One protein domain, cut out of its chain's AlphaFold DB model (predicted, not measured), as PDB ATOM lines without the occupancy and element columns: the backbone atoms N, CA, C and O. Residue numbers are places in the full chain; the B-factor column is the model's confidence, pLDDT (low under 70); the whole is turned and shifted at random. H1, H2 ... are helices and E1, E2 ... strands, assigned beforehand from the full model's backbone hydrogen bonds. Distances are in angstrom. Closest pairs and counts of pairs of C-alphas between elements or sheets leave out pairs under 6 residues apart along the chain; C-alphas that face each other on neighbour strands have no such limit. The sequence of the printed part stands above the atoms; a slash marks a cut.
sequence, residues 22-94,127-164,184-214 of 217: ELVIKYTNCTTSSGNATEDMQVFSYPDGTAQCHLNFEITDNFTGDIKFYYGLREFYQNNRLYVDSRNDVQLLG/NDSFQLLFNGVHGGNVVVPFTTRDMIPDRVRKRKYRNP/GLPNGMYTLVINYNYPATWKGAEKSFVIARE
ATOM      1  N   GLU A  22     151.193 183.032 193.501       86.56
ATOM      2  CA  GLU A  22     150.126 184.020 193.381       86.56
ATOM      3  C   GLU A  22     150.275 184.724 192.034       86.56
ATOM      4  O   GLU A  22     151.380 185.132 191.664       86.56
ATOM      5  N   LEU A  23     149.163 184.860 191.316       89.12
ATOM      6  CA  LEU A  23     149.076 185.665 190.106       89.12
ATOM      7  C   LEU A  23     148.016 186.749 190.307       89.12
ATOM      8  O   LEU A  23     146.869 186.451 190.651       89.12
ATOM      9  N   VAL A  24     148.411 188.000 190.073       90.19
ATOM     10  CA  VAL A  24     147.551 189.178 190.219       90.19
ATOM     11  C   VAL A  24     147.339 189.809 188.851       90.19
ATOM     12  O   VAL A  24     148.293 190.267 188.223       90.19
ATOM     13  N   ILE A  25     146.083 189.870 188.414       89.12
ATOM     14  CA  ILE A  25     145.695 190.488 187.143       89.12
ATOM     15  C   ILE A  25     144.891 191.745 187.455       89.12
ATOM     16  O   ILE A  25     143.811 191.679 188.047       89.12
ATOM     17  N   LYS A  26     145.428 192.903 187.068       87.94
ATOM     18  CA  LYS A  26     144.751 194.198 187.200       87.94
ATOM     19  C   LYS A  26     143.814 194.403 186.015       87.94
ATOM     20  O   LYS A  26     144.239 194.212 184.879       87.94
ATOM     21  N   TYR A  27     142.573 194.813 186.273       86.12
ATOM     22  CA  TYR A  27     141.564 194.973 185.217       86.12
ATOM     23  C   TYR A  27     140.774 196.287 185.291       86.12
ATOM     24  O   TYR A  27     139.768 196.430 184.607       86.12
ATOM     25  N   THR A  28     141.219 197.263 186.088       82.88
ATOM     26  CA  THR A  28     140.535 198.562 186.243       82.88
ATOM     27  C   THR A  28     140.261 199.264 184.901       82.88
ATOM     28  O   THR A  28     139.165 199.778 184.695       82.88
ATOM     29  N   ASN A  29     141.227 199.219 183.975       79.69
ATOM     30  CA  ASN A  29     141.218 199.982 182.717       79.69
ATOM     31  C   ASN A  29     141.150 199.048 181.506       79.69
ATOM     32  O   ASN A  29     141.884 199.213 180.531       79.69
ATOM     33  N   CYS A  30     140.363 197.982 181.610       80.75
ATOM     34  CA  CYS A  30     140.252 197.038 180.517       80.75
ATOM     35  C   CYS A  30     139.491 197.659 179.338       80.75
ATOM     36  O   CYS A  30     138.598 198.489 179.498       80.75
ATOM     37  N   THR A  31     139.871 197.271 178.126       78.88
ATOM     38  CA  THR A  31     139.145 197.647 176.913       78.88
ATOM     39  C   THR A  31     138.033 196.640 176.677       78.88
ATOM     40  O   THR A  31     138.285 195.429 176.677       78.88
ATOM     41  N   THR A  32     136.813 197.121 176.473       75.31
ATOM     42  CA  THR A  32     135.673 196.255 176.173       75.31
ATOM     43  C   THR A  32     135.756 195.694 174.760       75.31
ATOM     44  O   THR A  32     136.505 196.185 173.912       75.31
ATOM     45  N   SER A  33     134.944 194.677 174.475       67.38
ATOM     46  CA  SER A  33     134.781 194.120 173.122       67.38
ATOM     47  C   SER A  33     134.362 195.164 172.072       67.38
ATOM     48  O   SER A  33     134.657 195.000 170.891       67.38
ATOM     49  N   SER A  34     133.729 196.261 172.499       66.50
ATOM     50  CA  SER A  34     133.364 197.418 171.672       66.50
ATOM     51  C   SER A  34     134.500 198.428 171.440       66.50
ATOM     52  O   SER A  34     134.298 199.401 170.719       66.50
ATOM     53  N   GLY A  35     135.689 198.208 172.017       67.25
ATOM     54  CA  GLY A  35     136.878 199.048 171.831       67.25
ATOM     55  C   GLY A  35     136.975 200.264 172.758       67.25
ATOM     56  O   GLY A  35     137.938 201.019 172.659       67.25
ATOM     57  N   ASN A  36     136.023 200.443 173.675       70.12
ATOM     58  CA  ASN A  36     136.025 201.547 174.636       70.12
ATOM     59  C   ASN A  36     136.785 201.157 175.912       70.12
ATOM     60  O   ASN A  36     136.665 200.029 176.397       70.12
ATOM     61  N   ALA A  37     137.548 202.088 176.485       71.19
ATOM     62  CA  ALA A  37     138.142 201.896 177.804       71.19
ATOM     63  C   ALA A  37     137.056 201.989 178.888       71.19
ATOM     64  O   ALA A  37     136.204 202.878 178.848       71.19
ATOM     65  N   THR A  38     137.093 201.103 179.884       69.44
ATOM     66  CA  THR A  38     136.149 201.134 181.017       69.44
ATOM     67  C   THR A  38     136.265 202.388 181.888       69.44
ATOM     68  O   THR A  38     135.327 202.694 182.619       69.44
ATOM     69  N   GLU A  39     137.376 203.127 181.811       65.19
ATOM     70  CA  GLU A  39     137.554 204.419 182.497       65.19
ATOM     71  C   GLU A  39     136.644 205.522 181.938       65.19
ATOM     72  O   GLU A  39     136.210 206.394 182.689       65.19
ATOM     73  N   ASP A  40     136.312 205.453 180.648       59.88
ATOM     74  CA  ASP A  40     135.499 206.459 179.955       59.88
ATOM     75  C   ASP A  40     133.994 206.137 180.009       59.88
ATOM     76  O   ASP A  40     133.155 206.897 179.517       59.88
ATOM     77  N   MET A  41     133.622 205.000 180.607       61.19
ATOM     78  CA  MET A  41     132.233 204.554 180.683       61.19
ATOM     79  C   MET A  41     131.477 205.265 181.808       61.19
ATOM     80  O   MET A  41     131.821 205.161 182.982       61.19
ATOM     81  N   GLN A  42     130.395 205.963 181.447       56.09
ATOM     82  CA  GLN A  42     129.506 206.655 182.393       56.09
ATOM     83  C   GLN A  42     128.265 205.829 182.792       56.09
ATOM     84  O   GLN A  42     127.516 206.238 183.678       56.09
ATOM     85  N   VAL A  43     128.041 204.668 182.163       55.03
ATOM     86  CA  VAL A  43     126.876 203.794 182.384       55.03
ATOM     87  C   VAL A  43     127.356 202.368 182.677       55.03
ATOM     88  O   VAL A  43     127.958 201.730 181.821       55.03
ATOM     89  N   PHE A  44     127.082 201.867 183.887       53.78
ATOM     90  CA  PHE A  44     127.558 200.565 184.401       53.78
ATOM     91  C   PHE A  44     126.464 199.486 184.450       53.78
ATOM     92  O   PHE A  44     126.531 198.548 185.239       53.78
ATOM     93  N   SER A  45     125.422 199.630 183.634       46.59
ATOM     94  CA  SER A  45     124.305 198.691 183.585       46.59
ATOM     95  C   SER A  45     123.985 198.385 182.137       46.59
ATOM     96  O   SER A  45     123.267 199.145 181.492       46.59
ATOM     97  N   TYR A  46     124.494 197.261 181.643       49.84
ATOM     98  CA  TYR A  46     124.058 196.723 180.367       49.84
ATOM     99  C   TYR A  46     123.603 195.273 180.552       49.84
ATOM    100  O   TYR A  46     124.432 194.416 180.862       49.84
ATOM    101  N   PRO A  47     122.308 194.975 180.332       50.12
ATOM    102  CA  PRO A  47     121.824 193.602 180.192       50.12
ATOM    103  C   PRO A  47     122.400 192.891 178.947       50.12
ATOM    104  O   PRO A  47     122.215 191.688 178.786       50.12
ATOM    105  N   ASP A  48     123.143 193.619 178.108       52.12
ATOM    106  CA  ASP A  48     123.473 193.235 176.735       52.12
ATOM    107  C   ASP A  48     124.945 192.792 176.558       52.12
ATOM    108  O   ASP A  48     125.381 192.518 175.442       52.12
ATOM    109  N   GLY A  49     125.747 192.748 177.632       54.25
ATOM    110  CA  GLY A  49     127.149 192.292 177.583       54.25
ATOM    111  C   GLY A  49     128.162 193.288 176.986       54.25
ATOM    112  O   GLY A  49     129.317 192.934 176.761       54.25
ATOM    113  N   THR A  50     127.778 194.546 176.764       56.59
ATOM    114  CA  THR A  50     128.629 195.597 176.161       56.59
ATOM    115  C   THR A  50     129.792 196.066 177.050       56.59
ATOM    116  O   THR A  50     130.726 196.690 176.545       56.59
ATOM    117  N   ALA A  51     129.778 195.725 178.345       67.38
ATOM    118  CA  ALA A  51     130.843 195.997 179.316       67.38
ATOM    119  C   ALA A  51     131.652 194.734 179.688       67.38
ATOM    120  O   ALA A  51     132.042 194.547 180.843       67.38
ATOM    121  N   GLN A  52     131.862 193.831 178.723       74.69
ATOM    122  CA  GLN A  52     132.708 192.651 178.906       74.69
ATOM    123  C   GLN A  52     134.158 192.926 178.518       74.69
ATOM    124  O   GLN A  52     134.450 193.387 177.411       74.69
ATOM    125  N   CYS A  53     135.066 192.593 179.434       81.31
ATOM    126  CA  CYS A  53     136.504 192.631 179.206       81.31
ATOM    127  C   CYS A  53     137.061 191.219 179.025       81.31
ATOM    128  O   CYS A  53     136.735 190.316 179.800       81.31
ATOM    129  N   HIS A  54     137.938 191.057 178.030       82.12
ATOM    130  CA  HIS A  54     138.665 189.817 177.764       82.12
ATOM    131  C   HIS A  54     140.155 190.048 178.006       82.12
ATOM    132  O   HIS A  54     140.816 190.748 177.239       82.12
ATOM    133  N   LEU A  55     140.684 189.470 179.084       85.25
ATOM    134  CA  LEU A  55     142.108 189.540 179.405       85.25
ATOM    135  C   LEU A  55     142.759 188.180 179.165       85.25
ATOM    136  O   LEU A  55     142.325 187.169 179.722       85.25
ATOM    137  N   ASN A  56     143.811 188.182 178.347       84.56
ATOM    138  CA  ASN A  56     144.623 187.006 178.057       84.56
ATOM    139  C   ASN A  56     145.899 187.055 178.896       84.56
ATOM    140  O   ASN A  56     146.587 188.077 178.924       84.56
ATOM    141  N   PHE A  57     146.219 185.950 179.564       86.88
ATOM    142  CA  PHE A  57     147.435 185.820 180.360       86.88
ATOM    143  C   PHE A  57     147.971 184.387 180.319       86.88
ATOM    144  O   PHE A  57     147.244 183.436 180.023       86.88
ATOM    145  N   GLU A  58     149.256 184.247 180.636       85.31
ATOM    146  CA  GLU A  58     149.959 182.967 180.662       85.31
ATOM    147  C   GLU A  58     150.352 182.595 182.095       85.31
ATOM    148  O   GLU A  58     150.882 183.417 182.845       85.31
ATOM    149  N   ILE A  59     150.090 181.340 182.475       86.94
ATOM    150  CA  ILE A  59     150.587 180.749 183.719       86.94
ATOM    151  C   ILE A  59     151.837 179.928 183.385       86.94
ATOM    152  O   ILE A  59     151.732 178.871 182.765       86.94
ATOM    153  N   THR A  60     153.009 180.412 183.807       84.00
ATOM    154  CA  THR A  60     154.317 179.820 183.464       84.00
ATOM    155  C   THR A  60     154.626 178.528 184.219       84.00
ATOM    156  O   THR A  60     155.256 177.631 183.669       84.00
ATOM    157  N   ASP A  61     154.178 178.422 185.471       84.62
ATOM    158  CA  ASP A  61     154.434 177.281 186.354       84.62
ATOM    159  C   ASP A  61     153.127 176.592 186.754       84.62
ATOM    160  O   ASP A  61     152.119 177.253 186.986       84.62
ATOM    161  N   ASN A  62     153.132 175.267 186.919       82.25
ATOM    162  CA  ASN A  62     151.924 174.532 187.307       82.25
ATOM    163  C   ASN A  62     151.477 174.891 188.734       82.25
ATOM    164  O   ASN A  62     152.208 174.677 189.708       82.25
ATOM    165  N   PHE A  63     150.231 175.345 188.883       86.50
ATOM    166  CA  PHE A  63     149.622 175.581 190.193       86.50
ATOM    167  C   PHE A  63     149.047 174.250 190.698       86.50
ATOM    168  O   PHE A  63     147.909 173.899 190.431       86.50
ATOM    169  N   THR A  64     149.850 173.451 191.403       84.56
ATOM    170  CA  THR A  64     149.406 172.141 191.918       84.56
ATOM    171  C   THR A  64     148.732 172.255 193.289       84.56
ATOM    172  O   THR A  64     149.329 172.822 194.207       84.56
ATOM    173  N   GLY A  65     147.533 171.685 193.462       84.81
ATOM    174  CA  GLY A  65     146.776 171.656 194.727       84.81
ATOM    175  C   GLY A  65     145.556 172.587 194.750       84.81
ATOM    176  O   GLY A  65     145.068 172.998 193.699       84.81
ATOM    177  N   ASP A  66     145.078 172.924 195.952       83.50
ATOM    178  CA  ASP A  66     143.881 173.754 196.139       83.50
ATOM    179  C   ASP A  66     144.137 175.208 195.723       83.50
ATOM    180  O   ASP A  66     144.897 175.943 196.363       83.50
ATOM    181  N   ILE A  67     143.470 175.632 194.651       88.81
ATOM    182  CA  ILE A  67     143.554 176.994 194.128       88.81
ATOM    183  C   ILE A  67     142.325 177.778 194.562       88.81
ATOM    184  O   ILE A  67     141.190 177.322 194.438       88.81
ATOM    185  N   LYS A  68     142.568 178.985 195.057       89.69
ATOM    186  CA  LYS A  68     141.556 179.927 195.503       89.69
ATOM    187  C   LYS A  68     141.586 181.162 194.621       89.69
ATOM    188  O   LYS A  68     142.647 181.626 194.210       89.69
ATOM    189  N   PHE A  69     140.409 181.701 194.363       90.44
ATOM    190  CA  PHE A  69     140.224 182.914 193.587       90.44
ATOM    191  C   PHE A  69     139.735 184.020 194.514       90.44
ATOM    192  O   PHE A  69     138.834 183.805 195.324       90.44
ATOM    193  N   TYR A  70     140.323 185.199 194.391       91.94
ATOM    194  CA  TYR A  70     139.964 186.397 195.130       91.94
ATOM    195  C   TYR A  70     139.808 187.549 194.150       91.94
ATOM    196  O   TYR A  70     140.304 187.513 193.028       91.94
ATOM    197  N   TYR A  71     139.144 188.600 194.595       92.56
ATOM    198  CA  TYR A  71     139.208 189.896 193.948       92.56
ATOM    199  C   TYR A  71     139.865 190.879 194.918       92.56
ATOM    200  O   TYR A  71     139.657 190.804 196.131       92.56
ATOM    201  N   GLY A  72     140.690 191.779 194.398       91.44
ATOM    202  CA  GLY A  72     141.307 192.855 195.157       91.44
ATOM    203  C   GLY A  72     140.653 194.187 194.823       91.44
ATOM    204  O   GLY A  72     140.387 194.481 193.661       91.44
ATOM    205  N   LEU A  73     140.415 194.994 195.855       90.69
ATOM    206  CA  LEU A  73     139.989 196.387 195.742       90.69
ATOM    207  C   LEU A  73     141.014 197.262 196.465       90.69
ATOM    208  O   LEU A  73     141.260 197.062 197.657       90.69
ATOM    209  N   ARG A  74     141.612 198.229 195.768       88.31
ATOM    210  CA  ARG A  74     142.517 199.222 196.368       88.31
ATOM    211  C   ARG A  74     141.787 200.532 196.642       88.31
ATOM    212  O   ARG A  74     140.834 200.876 195.946       88.31
ATOM    213  N   GLU A  75     142.249 201.254 197.664       88.31
ATOM    214  CA  GLU A  75     141.623 202.497 198.142       88.31
ATOM    215  C   GLU A  75     140.154 202.307 198.561       88.31
ATOM    216  O   GLU A  75     139.349 203.231 198.507       88.31
ATOM    217  N   PHE A  76     139.794 201.091 198.987       88.88
ATOM    218  CA  PHE A  76     138.469 200.765 199.504       88.88
ATOM    219  C   PHE A  76     138.533 200.608 201.028       88.88
ATOM    220  O   PHE A  76     138.990 199.593 201.558       88.88
ATOM    221  N   TYR A  77     138.101 201.643 201.745       89.62
ATOM    222  CA  TYR A  77     138.272 201.791 203.196       89.62
ATOM    223  C   TYR A  77     137.262 200.964 204.013       89.62
ATOM    224  O   TYR A  77     136.502 201.505 204.817       89.62
ATOM    225  N   GLN A  78     137.270 199.636 203.848       88.25
ATOM    226  CA  GLN A  78     136.381 198.722 204.589       88.25
ATOM    227  C   GLN A  78     136.575 198.775 206.107       88.25
ATOM    228  O   GLN A  78     135.679 198.400 206.855       88.25
ATOM    229  N   ASN A  79     137.743 199.212 206.577       92.44
ATOM    230  CA  ASN A  79     138.062 199.361 207.996       92.44
ATOM    231  C   ASN A  79     137.581 200.692 208.599       92.44
ATOM    232  O   ASN A  79     137.796 200.929 209.789       92.44
ATOM    233  N   ASN A  80     136.949 201.570 207.816       92.50
ATOM    234  CA  ASN A  80     136.354 202.789 208.343       92.50
ATOM    235  C   ASN A  80     135.253 202.429 209.351       92.50
ATOM    236  O   ASN A  80     134.346 201.660 209.037       92.50
ATOM    237  N   ARG A  81     135.306 203.010 210.556       92.62
ATOM    238  CA  ARG A  81     134.341 202.716 211.624       92.62
ATOM    239  C   ARG A  81     132.888 202.887 211.171       92.62
ATOM    240  O   ARG A  81     132.079 202.009 211.430       92.62
ATOM    241  N   LEU A  82     132.569 203.969 210.457       90.25
ATOM    242  CA  LEU A  82     131.208 204.228 209.975       90.25
ATOM    243  C   LEU A  82     130.764 203.204 208.926       90.25
ATOM    244  O   LEU A  82     129.586 202.873 208.856       90.25
ATOM    245  N   TYR A  83     131.701 202.685 208.132       91.12
ATOM    246  CA  TYR A  83     131.426 201.622 207.170       91.12
ATOM    247  C   TYR A  83     131.139 200.296 207.883       91.12
ATOM    248  O   TYR A  83     130.116 199.670 207.626       91.12
ATOM    249  N   VAL A  84     132.007 199.899 208.820       92.12
ATOM    250  CA  VAL A  84     131.872 198.652 209.594       92.12
ATOM    251  C   VAL A  84     130.604 198.644 210.447       92.12
ATOM    252  O   VAL A  84     129.935 197.610 210.526       92.12
ATOM    253  N   ASP A  85     130.279 199.781 211.067       92.50
ATOM    254  CA  ASP A  85     129.115 199.944 211.944       92.50
ATOM    255  C   ASP A  85     127.796 200.005 211.145       92.50
ATOM    256  O   ASP A  85     126.733 199.710 211.691       92.50
ATOM    257  N   SER A  86     127.842 200.337 209.847       93.38
ATOM    258  CA  SER A  86     126.659 200.443 208.982       93.38
ATOM    259  C   SER A  86     126.215 199.083 208.439       93.38
ATOM    260  O   SER A  86     126.339 198.769 207.251       93.38
ATOM    261  N   ARG A  87     125.701 198.258 209.351       92.62
ATOM    262  CA  ARG A  87     125.019 196.984 209.088       92.62
ATOM    263  C   ARG A  87     124.133 196.617 210.276       92.62
ATOM    264  O   ARG A  87     124.357 197.095 211.386       92.62
ATOM    265  N   ASN A  88     123.190 195.699 210.082       93.69
ATOM    266  CA  ASN A  88     122.389 195.168 211.183       93.69
ATOM    267  C   ASN A  88     122.486 193.638 211.272       93.69
ATOM    268  O   ASN A  88     121.909 192.907 210.471       93.69
ATOM    269  N   ASP A  89     123.203 193.145 212.285       92.75
ATOM    270  CA  ASP A  89     123.432 191.707 212.473       92.75
ATOM    271  C   ASP A  89     122.129 190.935 212.773       92.75
ATOM    272  O   ASP A  89     122.030 189.752 212.457       92.75
ATOM    273  N   VAL A  90     121.111 191.582 213.354       90.94
ATOM    274  CA  VAL A  90     119.806 190.952 213.627       90.94
ATOM    275  C   VAL A  90     118.996 190.804 212.336       90.94
ATOM    276  O   VAL A  90     118.332 189.783 212.141       90.94
ATOM    277  N   GLN A  91     119.109 191.768 211.422       84.88
ATOM    278  CA  GLN A  91     118.525 191.686 210.085       84.88
ATOM    279  C   GLN A  91     119.114 190.537 209.271       84.88
ATOM    280  O   GLN A  91     118.374 189.783 208.644       84.88
ATOM    281  N   LEU A  92     120.435 190.344 209.353       84.44
ATOM    282  CA  LEU A  92     121.141 189.235 208.700       84.44
ATOM    283  C   LEU A  92     120.727 187.855 209.242       84.44
ATOM    284  O   LEU A  92     120.969 186.836 208.597       84.44
ATOM    285  N   LEU A  93     120.060 187.811 210.399       85.81
ATOM    286  CA  LEU A  93     119.432 186.611 210.956       85.81
ATOM    287  C   LEU A  93     117.968 186.424 210.514       85.81
ATOM    288  O   LEU A  93     117.291 185.538 211.042       85.81
ATOM    289  N   GLY A  94     117.481 187.239 209.575       73.81
ATOM    290  CA  GLY A  94     116.157 187.118 208.969       73.81
ATOM    291  C   GLY A  94     115.066 187.981 209.610       73.81
ATOM    292  O   GLY A  94     113.892 187.751 209.331       73.81
ATOM    293  N   ASN A 127     130.093 193.327 192.741       84.69
ATOM    294  CA  ASN A 127     129.147 192.672 191.834       84.69
ATOM    295  C   ASN A 127     129.702 192.429 190.416       84.69
ATOM    296  O   ASN A 127     128.918 192.120 189.513       84.69
ATOM    297  N   ASP A 128     131.022 192.532 190.202       84.75
ATOM    298  CA  ASP A 128     131.590 191.986 188.966       84.75
ATOM    299  C   ASP A 128     131.502 190.453 189.007       84.75
ATOM    300  O   ASP A 128     131.582 189.828 190.070       84.75
ATOM    301  N   SER A 129     131.375 189.833 187.838       86.19
ATOM    302  CA  SER A 129     131.441 188.372 187.704       86.19
ATOM    303  C   SER A 129     132.618 187.976 186.837       86.19
ATOM    304  O   SER A 129     132.986 188.717 185.935       86.19
ATOM    305  N   PHE A 130     133.193 186.813 187.128       88.44
ATOM    306  CA  PHE A 130     134.403 186.299 186.502       88.44
ATOM    307  C   PHE A 130     134.121 184.923 185.895       88.44
ATOM    308  O   PHE A 130     133.531 184.068 186.556       88.44
ATOM    309  N   GLN A 131     134.597 184.675 184.683       88.38
ATOM    310  CA  GLN A 131     134.644 183.351 184.065       88.38
ATOM    311  C   GLN A 131     136.031 183.152 183.471       88.38
ATOM    312  O   GLN A 131     136.531 184.039 182.802       88.38
ATOM    313  N   LEU A 132     136.660 182.006 183.697       89.06
ATOM    314  CA  LEU A 132     137.999 181.733 183.183       89.06
ATOM    315  C   LEU A 132     137.936 180.631 182.121       89.06
ATOM    316  O   LEU A 132     137.271 179.623 182.332       89.06
ATOM    317  N   LEU A 133     138.579 180.820 180.969       89.44
ATOM    318  CA  LEU A 133     138.540 179.887 179.836       89.44
ATOM    319  C   LEU A 133     139.939 179.400 179.498       89.44
ATOM    320  O   LEU A 133     140.759 180.186 179.064       89.44
ATOM    321  N   PHE A 134     140.220 178.120 179.647       87.69
ATOM    322  CA  PHE A 134     141.480 177.529 179.240       87.69
ATOM    323  C   PHE A 134     141.584 177.393 177.713       87.69
ATOM    324  O   PHE A 134     140.804 176.655 177.113       87.69
ATOM    325  N   ASN A 135     142.557 178.046 177.081       84.75
ATOM    326  CA  ASN A 135     142.811 177.953 175.644       84.75
ATOM    327  C   ASN A 135     143.809 176.810 175.399       84.75
ATOM    328  O   ASN A 135     145.020 176.961 175.585       84.75
ATOM    329  N   GLY A 136     143.288 175.638 175.031       72.19
ATOM    330  CA  GLY A 136     144.093 174.432 174.830       72.19
ATOM    331  C   GLY A 136     144.908 174.446 173.532       72.19
ATOM    332  O   GLY A 136     144.552 175.099 172.553       72.19
ATOM    333  N   VAL A 137     145.966 173.627 173.492       63.22
ATOM    334  CA  VAL A 137     146.897 173.479 172.349       63.22
ATOM    335  C   VAL A 137     146.188 173.074 171.042       63.22
ATOM    336  O   VAL A 137     146.680 173.357 169.954       63.22
ATOM    337  N   HIS A 138     145.007 172.455 171.134       65.56
ATOM    338  CA  HIS A 138     144.208 172.001 169.990       65.56
ATOM    339  C   HIS A 138     143.054 172.947 169.596       65.56
ATOM    340  O   HIS A 138     142.153 172.533 168.872       65.56
ATOM    341  N   GLY A 139     143.077 174.212 170.035       59.12
ATOM    342  CA  GLY A 139     142.201 175.262 169.492       59.12
ATOM    343  C   GLY A 139     140.774 175.304 170.051       59.12
ATOM    344  O   GLY A 139     139.873 175.785 169.370       59.12
ATOM    345  N   GLY A 140     140.557 174.819 171.277       71.94
ATOM    346  CA  GLY A 140     139.269 174.899 171.973       71.94
ATOM    347  C   GLY A 140     139.371 175.626 173.314       71.94
ATOM    348  O   GLY A 140     140.324 175.401 174.065       71.94
ATOM    349  N   ASN A 141     138.371 176.461 173.616       80.38
ATOM    350  CA  ASN A 141     138.243 177.155 174.899       80.38
ATOM    351  C   ASN A 141     137.468 176.263 175.881       80.38
ATOM    352  O   ASN A 141     136.303 175.941 175.645       80.38
ATOM    353  N   VAL A 142     138.098 175.872 176.988       87.50
ATOM    354  CA  VAL A 142     137.492 175.043 178.042       87.50
ATOM    355  C   VAL A 142     137.163 175.917 179.244       87.50
ATOM    356  O   VAL A 142     138.048 176.532 179.823       87.50
ATOM    357  N   VAL A 143     135.900 175.972 179.661       86.62
ATOM    358  CA  VAL A 143     135.515 176.749 180.848       86.62
ATOM    359  C   VAL A 143     136.117 176.124 182.104       86.62
ATOM    360  O   VAL A 143     135.961 174.932 182.361       86.62
ATOM    361  N   VAL A 144     136.762 176.958 182.909       89.25
ATOM    362  CA  VAL A 144     137.222 176.644 184.254       89.25
ATOM    363  C   VAL A 144     136.104 176.989 185.221       89.25
ATOM    364  O   VAL A 144     135.761 178.165 185.364       89.25
ATOM    365  N   PRO A 145     135.495 176.009 185.887       88.12
ATOM    366  CA  PRO A 145     134.472 176.275 186.855       88.12
ATOM    367  C   PRO A 145     135.103 176.705 188.160       88.12
ATOM    368  O   PRO A 145     136.178 176.273 188.582       88.12
ATOM    369  N   PHE A 146     134.336 177.548 188.818       84.94
ATOM    370  CA  PHE A 146     134.599 178.017 190.150       84.94
ATOM    371  C   PHE A 146     133.523 177.457 191.061       84.94
ATOM    372  O   PHE A 146     132.360 177.342 190.677       84.94
ATOM    373  N   THR A 147     133.906 177.144 192.291       84.69
ATOM    374  CA  THR A 147     132.953 176.852 193.352       84.69
ATOM    375  C   THR A 147     133.039 177.941 194.406       84.69
ATOM    376  O   THR A 147     134.123 178.310 194.853       84.69
ATOM    377  N   THR A 148     131.884 178.463 194.803       83.69
ATOM    378  CA  THR A 148     131.751 179.364 195.955       83.69
ATOM    379  C   THR A 148     131.391 178.602 197.232       83.69
ATOM    380  O   THR A 148     131.297 179.195 198.312       83.69
ATOM    381  N   ARG A 149     131.190 177.277 197.133       80.56
ATOM    382  CA  ARG A 149     130.925 176.418 198.290       80.56
ATOM    383  C   ARG A 149     132.130 176.451 199.229       80.56
ATOM    384  O   ARG A 149     133.269 176.579 198.797       80.56
ATOM    385  N   ASP A 150     131.846 176.388 200.524       82.88
ATOM    386  CA  ASP A 150     132.842 176.364 201.602       82.88
ATOM    387  C   ASP A 150     133.773 177.590 201.707       82.88
ATOM    388  O   ASP A 150     134.641 177.621 202.581       82.88
ATOM    389  N   MET A 151     133.550 178.660 200.924       85.38
ATOM    390  CA  MET A 151     134.270 179.933 201.096       85.38
ATOM    391  C   MET A 151     133.993 180.576 202.461       85.38
ATOM    392  O   MET A 151     134.873 181.190 203.066       85.38
ATOM    393  N   ILE A 152     132.764 180.427 202.962       84.69
ATOM    394  CA  ILE A 152     132.372 180.871 204.299       84.69
ATOM    395  C   ILE A 152     132.288 179.638 205.199       84.69
ATOM    396  O   ILE A 152     131.444 178.773 204.952       84.69
ATOM    397  N   PRO A 153     133.080 179.571 206.288       87.19
ATOM    398  CA  PRO A 153     133.016 178.459 207.217       87.19
ATOM    399  C   PRO A 153     131.603 178.250 207.744       87.19
ATOM    400  O   PRO A 153     130.913 179.187 208.157       87.19
ATOM    401  N   ASP A 154     131.215 176.988 207.829       86.56
ATOM    402  CA  ASP A 154     129.855 176.573 208.148       86.56
ATOM    403  C   ASP A 154     129.349 177.133 209.494       86.56
ATOM    404  O   ASP A 154     128.186 177.515 209.647       86.56
ATOM    405  N   ARG A 155     130.262 177.283 210.464       87.19
ATOM    406  CA  ARG A 155     130.006 177.928 211.763       87.19
ATOM    407  C   ARG A 155     129.621 179.402 211.627       87.19
ATOM    408  O   ARG A 155     128.770 179.878 212.376       87.19
ATOM    409  N   VAL A 156     130.267 180.136 210.722       86.56
ATOM    410  CA  VAL A 156     129.959 181.548 210.451       86.56
ATOM    411  C   VAL A 156     128.616 181.633 209.745       86.56
ATOM    412  O   VAL A 156     127.739 182.346 210.228       86.56
ATOM    413  N   ARG A 157     128.431 180.830 208.690       84.81
ATOM    414  CA  ARG A 157     127.192 180.751 207.912       84.81
ATOM    415  C   ARG A 157     125.976 180.507 208.811       84.81
ATOM    416  O   ARG A 157     125.097 181.352 208.880       84.81
ATOM    417  N   LYS A 158     125.983 179.429 209.604       84.38
ATOM    418  CA  LYS A 158     124.854 179.023 210.472       84.38
ATOM    419  C   LYS A 158     124.575 179.972 211.648       84.38
ATOM    420  O   LYS A 158     123.453 180.001 212.170       84.38
ATOM    421  N   ARG A 159     125.595 180.703 212.116       87.50
ATOM    422  CA  ARG A 159     125.487 181.588 213.287       87.50
ATOM    423  C   ARG A 159     125.133 183.024 212.924       87.50
ATOM    424  O   ARG A 159     124.456 183.658 213.719       87.50
ATOM    425  N   LYS A 160     125.643 183.540 211.804       85.56
ATOM    426  CA  LYS A 160     125.537 184.962 211.445       85.56
ATOM    427  C   LYS A 160     124.528 185.255 210.337       85.56
ATOM    428  O   LYS A 160     124.125 186.403 210.225       85.56
ATOM    429  N   TYR A 161     124.132 184.253 209.552       85.25
ATOM    430  CA  TYR A 161     123.274 184.456 208.389       85.25
ATOM    431  C   TYR A 161     122.126 183.453 208.381       85.25
ATOM    432  O   TYR A 161     122.344 182.245 208.512       85.25
ATOM    433  N   ARG A 162     120.895 183.947 208.254       81.69
ATOM    434  CA  ARG A 162     119.689 183.124 208.123       81.69
ATOM    435  C   ARG A 162     118.686 183.839 207.238       81.69
ATOM    436  O   ARG A 162     118.466 185.035 207.396       81.69
ATOM    437  N   ASN A 163     118.053 183.082 206.352       72.25
ATOM    438  CA  ASN A 163     116.933 183.598 205.583       72.25
ATOM    439  C   ASN A 163     115.737 183.843 206.522       72.25
ATOM    440  O   ASN A 163     115.591 183.118 207.518       72.25
ATOM    441  N   PRO A 164     114.895 184.851 206.236       69.31
ATOM    442  CA  PRO A 164     113.627 185.020 206.934       69.31
ATOM    443  C   PRO A 164     112.784 183.746 206.802       69.31
ATOM    444  O   PRO A 164     112.946 182.965 205.861       69.31
ATOM    445  N   GLY A 184     141.894 170.716 191.158       56.25
ATOM    446  CA  GLY A 184     142.603 171.983 190.890       56.25
ATOM    447  C   GLY A 184     142.598 172.454 189.423       56.25
ATOM    448  O   GLY A 184     141.793 171.991 188.615       56.25
ATOM    449  N   LEU A 185     143.473 173.418 189.088       61.44
ATOM    450  CA  LEU A 185     143.598 174.011 187.744       61.44
ATOM    451  C   LEU A 185     144.869 173.520 187.029       61.44
ATOM    452  O   LEU A 185     145.956 173.630 187.600       61.44
ATOM    453  N   PRO A 186     144.782 173.036 185.775       69.38
ATOM    454  CA  PRO A 186     145.960 172.676 184.981       69.38
ATOM    455  C   PRO A 186     146.772 173.905 184.525       69.38
ATOM    456  O   PRO A 186     146.358 175.052 184.675       69.38
ATOM    457  N   ASN A 187     147.955 173.700 183.954       54.19
ATOM    458  CA  ASN A 187     148.764 174.772 183.370       54.19
ATOM    459  C   ASN A 187     148.384 175.071 181.917       54.19
ATOM    460  O   ASN A 187     148.073 174.160 181.152       54.19
ATOM    461  N   GLY A 188     148.476 176.345 181.536       66.81
ATOM    462  CA  GLY A 188     148.320 176.837 180.167       66.81
ATOM    463  C   GLY A 188     147.544 178.151 180.114       66.81
ATOM    464  O   GLY A 188     147.482 178.884 181.102       66.81
ATOM    465  N   MET A 189     147.019 178.486 178.939       54.06
ATOM    466  CA  MET A 189     146.427 179.799 178.700       54.06
ATOM    467  C   MET A 189     145.026 179.880 179.267       54.06
ATOM    468  O   MET A 189     144.248 178.967 179.036       54.06
ATOM    469  N   TYR A 190     144.685 180.989 179.919       57.09
ATOM    470  CA  TYR A 190     143.337 181.231 180.400       57.09
ATOM    471  C   TYR A 190     142.791 182.604 179.952       57.09
ATOM    472  O   TYR A 190     143.532 183.584 179.926       57.09
ATOM    473  N   THR A 191     141.497 182.702 179.641       67.50
ATOM    474  CA  THR A 191     140.787 183.949 179.326       67.50
ATOM    475  C   THR A 191     139.809 184.263 180.441       67.50
ATOM    476  O   THR A 191     138.841 183.536 180.636       67.50
ATOM    477  N   LEU A 192     140.049 185.352 181.166       66.12
ATOM    478  CA  LEU A 192     139.133 185.858 182.183       66.12
ATOM    479  C   LEU A 192     138.095 186.780 181.517       66.12
ATOM    480  O   LEU A 192     138.450 187.858 181.046       66.12
ATOM    481  N   VAL A 193     136.837 186.350 181.463       65.00
ATOM    482  CA  VAL A 193     135.663 187.135 181.069       65.00
ATOM    483  C   VAL A 193     135.106 187.808 182.316       65.00
ATOM    484  O   VAL A 193     134.747 187.127 183.279       65.00
ATOM    485  N   ILE A 194     135.045 189.138 182.304       64.44
ATOM    486  CA  ILE A 194     134.536 189.934 183.425       64.44
ATOM    487  C   ILE A 194     133.288 190.690 182.984       64.44
ATOM    488  O   ILE A 194     133.388 191.485 182.051       64.44
ATOM    489  N   ASN A 195     132.150 190.512 183.665       66.75
ATOM    490  CA  ASN A 195     131.054 191.484 183.545       66.75
ATOM    491  C   ASN A 195     131.333 192.630 184.520       66.75
ATOM    492  O   ASN A 195     131.250 192.438 185.736       66.75
ATOM    493  N   TYR A 196     131.723 193.783 183.978       51.38
ATOM    494  CA  TYR A 196     132.181 194.943 184.739       51.38
ATOM    495  C   TYR A 196     130.985 195.781 185.221       51.38
ATOM    496  O   TYR A 196     130.509 196.668 184.515       51.38
ATOM    497  N   ASN A 197     130.508 195.504 186.435       68.88
ATOM    498  CA  ASN A 197     129.295 196.101 187.010       68.88
ATOM    499  C   ASN A 197     129.584 196.980 188.242       68.88
ATOM    500  O   ASN A 197     128.713 197.743 188.665       68.88
ATOM    501  N   TYR A 198     130.793 196.895 188.815       67.12
ATOM    502  CA  TYR A 198     131.204 197.659 189.992       67.12
ATOM    503  C   TYR A 198     132.110 198.839 189.599       67.12
ATOM    504  O   TYR A 198     133.297 198.632 189.312       67.12
ATOM    505  N   PRO A 199     131.609 200.083 189.565       64.50
ATOM    506  CA  PRO A 199     132.400 201.233 189.141       64.50
ATOM    507  C   PRO A 199     133.511 201.561 190.144       64.50
ATOM    508  O   PRO A 199     133.246 201.839 191.308       64.50
ATOM    509  N   ALA A 200     134.762 201.582 189.682       61.28
ATOM    510  CA  ALA A 200     135.938 201.974 190.462       61.28
ATOM    511  C   ALA A 200     136.253 203.473 190.281       61.28
ATOM    512  O   ALA A 200     137.360 203.848 189.915       61.28
ATOM    513  N   THR A 201     135.258 204.342 190.472       66.88
ATOM    514  CA  THR A 201     135.328 205.770 190.094       66.88
ATOM    515  C   THR A 201     136.031 206.668 191.117       66.88
ATOM    516  O   THR A 201     136.210 207.861 190.871       66.88
ATOM    517  N   TRP A 202     136.435 206.136 192.274       72.75
ATOM    518  CA  TRP A 202     137.144 206.914 193.293       72.75
ATOM    519  C   TRP A 202     138.640 207.040 192.986       72.75
ATOM    520  O   TRP A 202     139.262 206.203 192.334       72.75
ATOM    521  N   LYS A 203     139.253 208.117 193.483       58.53
ATOM    522  CA  LYS A 203     140.658 208.430 193.208       58.53
ATOM    523  C   LYS A 203     141.582 207.321 193.729       58.53
ATOM    524  O   LYS A 203     141.625 207.066 194.928       58.53
ATOM    525  N   GLY A 204     142.355 206.714 192.826       68.44
ATOM    526  CA  GLY A 204     143.335 205.669 193.149       68.44
ATOM    527  C   GLY A 204     142.771 204.246 193.228       68.44
ATOM    528  O   GLY A 204     143.541 203.320 193.524       68.44
ATOM    529  N   ALA A 205     141.474 204.075 192.939       62.31
ATOM    530  CA  ALA A 205     140.804 202.783 192.894       62.31
ATOM    531  C   ALA A 205     141.532 201.796 191.978       62.31
ATOM    532  O   ALA A 205     141.993 202.143 190.893       62.31
ATOM    533  N   GLU A 206     141.626 200.544 192.412       74.38
ATOM    534  CA  GLU A 206     142.161 199.464 191.586       74.38
ATOM    535  C   GLU A 206     141.325 198.211 191.820       74.38
ATOM    536  O   GLU A 206     141.062 197.878 192.978       74.38
ATOM    537  N   LYS A 207     140.919 197.531 190.743       78.56
ATOM    538  CA  LYS A 207     140.274 196.218 190.811       78.56
ATOM    539  C   LYS A 207     141.212 195.155 190.251       78.56
ATOM    540  O   LYS A 207     141.786 195.323 189.169       78.56
ATOM    541  N   SER A 208     141.371 194.060 190.981       70.94
ATOM    542  CA  SER A 208     142.179 192.918 190.558       70.94
ATOM    543  C   SER A 208     141.429 191.609 190.740       70.94
ATOM    544  O   SER A 208     140.605 191.472 191.637       70.94
ATOM    545  N   PHE A 209     141.703 190.646 189.869       66.50
ATOM    546  CA  PHE A 209     141.357 189.247 190.081       66.50
ATOM    547  C   PHE A 209     142.646 188.528 190.474       66.50
ATOM    548  O   PHE A 209     143.688 188.701 189.838       66.50
ATOM    549  N   VAL A 210     142.593 187.779 191.564       73.62
ATOM    550  CA  VAL A 210     143.741 187.154 192.210       73.62
ATOM    551  C   VAL A 210     143.502 185.657 192.237       73.62
ATOM    552  O   VAL A 210     142.485 185.191 192.738       73.62
ATOM    553  N   ILE A 211     144.454 184.892 191.727       66.81
ATOM    554  CA  ILE A 211     144.443 183.433 191.809       66.81
ATOM    555  C   ILE A 211     145.587 183.048 192.741       66.81
ATOM    556  O   ILE A 211     146.748 183.331 192.436       66.81
ATOM    557  N   ALA A 212     145.287 182.426 193.879       68.00
ATOM    558  CA  ALA A 212     146.297 182.048 194.858       68.00
ATOM    559  C   ALA A 212     146.124 180.608 195.343       68.00
ATOM    560  O   ALA A 212     145.026 180.149 195.652       68.00
ATOM    561  N   ARG A 213     147.249 179.903 195.471       61.97
ATOM    562  CA  ARG A 213     147.325 178.620 196.175       61.97
ATOM    563  C   ARG A 213     147.766 178.857 197.615       61.97
ATOM    564  O   ARG A 213     148.909 179.259 197.855       61.97
ATOM    565  N   GLU A 214     146.904 178.547 198.578       59.53
ATOM    566  CA  GLU A 214     147.263 178.598 199.998       59.53
ATOM    567  C   GLU A 214     148.036 177.341 200.433       59.53
ATOM    568  O   GLU A 214     147.873 176.252 199.882       59.53
TER     569      GLU A 214
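This is residues 22 to 94, 127 to 164 and 184 to 214 of the 217 residues of the protein "CDC50 family protein" of Ancylostoma ceylanicum (UniProt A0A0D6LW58). Two small, strongly twisted antiparallel sheets, E2 E6 E4 E5 and E1 E7 E3, stand partly face to face with their strands crossed, like a loosely formed sandwich. Two stretches stick out on one side of them, residues 77 to 88 with the short helix H1 and residues 152 to 157, of which 154 to 157 belong to H2; the hairpin of E4 and E5 makes the opposite end of the longest axis. The printed part has 142 residues, with two named helices and seven named strands in the order E1 E2 E3 H1 E4 E5 H2 E6 E7. The class is mixed, helices and strands, though under half of the residues are in named elements. The whole is only just loose, close to compact, with a radius of gyration of the C-alphas of 17.8 A and spans of 53 by 40 by 27 A.

E1, residues 22 to 26, begins at C-alpha 22 (150.126, 184.020, 193.381) and is 13.1 A long. E2, residues 52 to 58, measures 19.9 A, and E3, residues 67 to 74, 22.4 A. H1 is residues 81 to 85, 5.9 A. E4, residues 129 to 135, begins at C-alpha 129 (131.441, 188.372, 187.704) and measures 19.6 A; E5 is residues 141 to 144, 9.4 A. H2 is residues 154 to 160, 10.0 A. E6, residues 189 to 195, measures 19.9 A, and E7, residues 206 to 213, 22.0 A, ending at C-alpha 213 (147.325, 178.620, 196.175).

In the larger sheet E2 and E5 are edge strands. E2 and E6 are antiparallel at 159 degrees, with N 194 and O 53 at 3.2 A. E6 and E4 are antiparallel at 157 degrees, with N 133 and O 191 at 2.7 A. The hairpin E4 and E5 has N 134 and O 142 at 2.7 A. In the other sheet E7 is the inner strand, with N 25 and O 209 at 3.0 A toward E1 and N 70 and O 210 at 2.7 A toward E3. Between the sheets, E1 and E2 are near each other, and E4 and E7 are only just apart, their closest C-alphas 8.4 A from each other. H1 and H2 are apart and are not on either sheet. In both helices every O i to N i+4 pair is within hydrogen-bond range.

The C-alphas of Val 90 and His 138 are the two farthest apart, 53.5 A. Residues 95 to 126 are not printed, a gap of 22.2 A between C-alphas 94 and 127; residues 165 to 183 are not printed, a gap of 35.6 A between C-alphas 164 and 184. The link E1 to E2 is long, 25 residues. Mean pLDDT of the printed part is 77.3; 47 residues are under 70, among them 38 to 51 and 184 to 201.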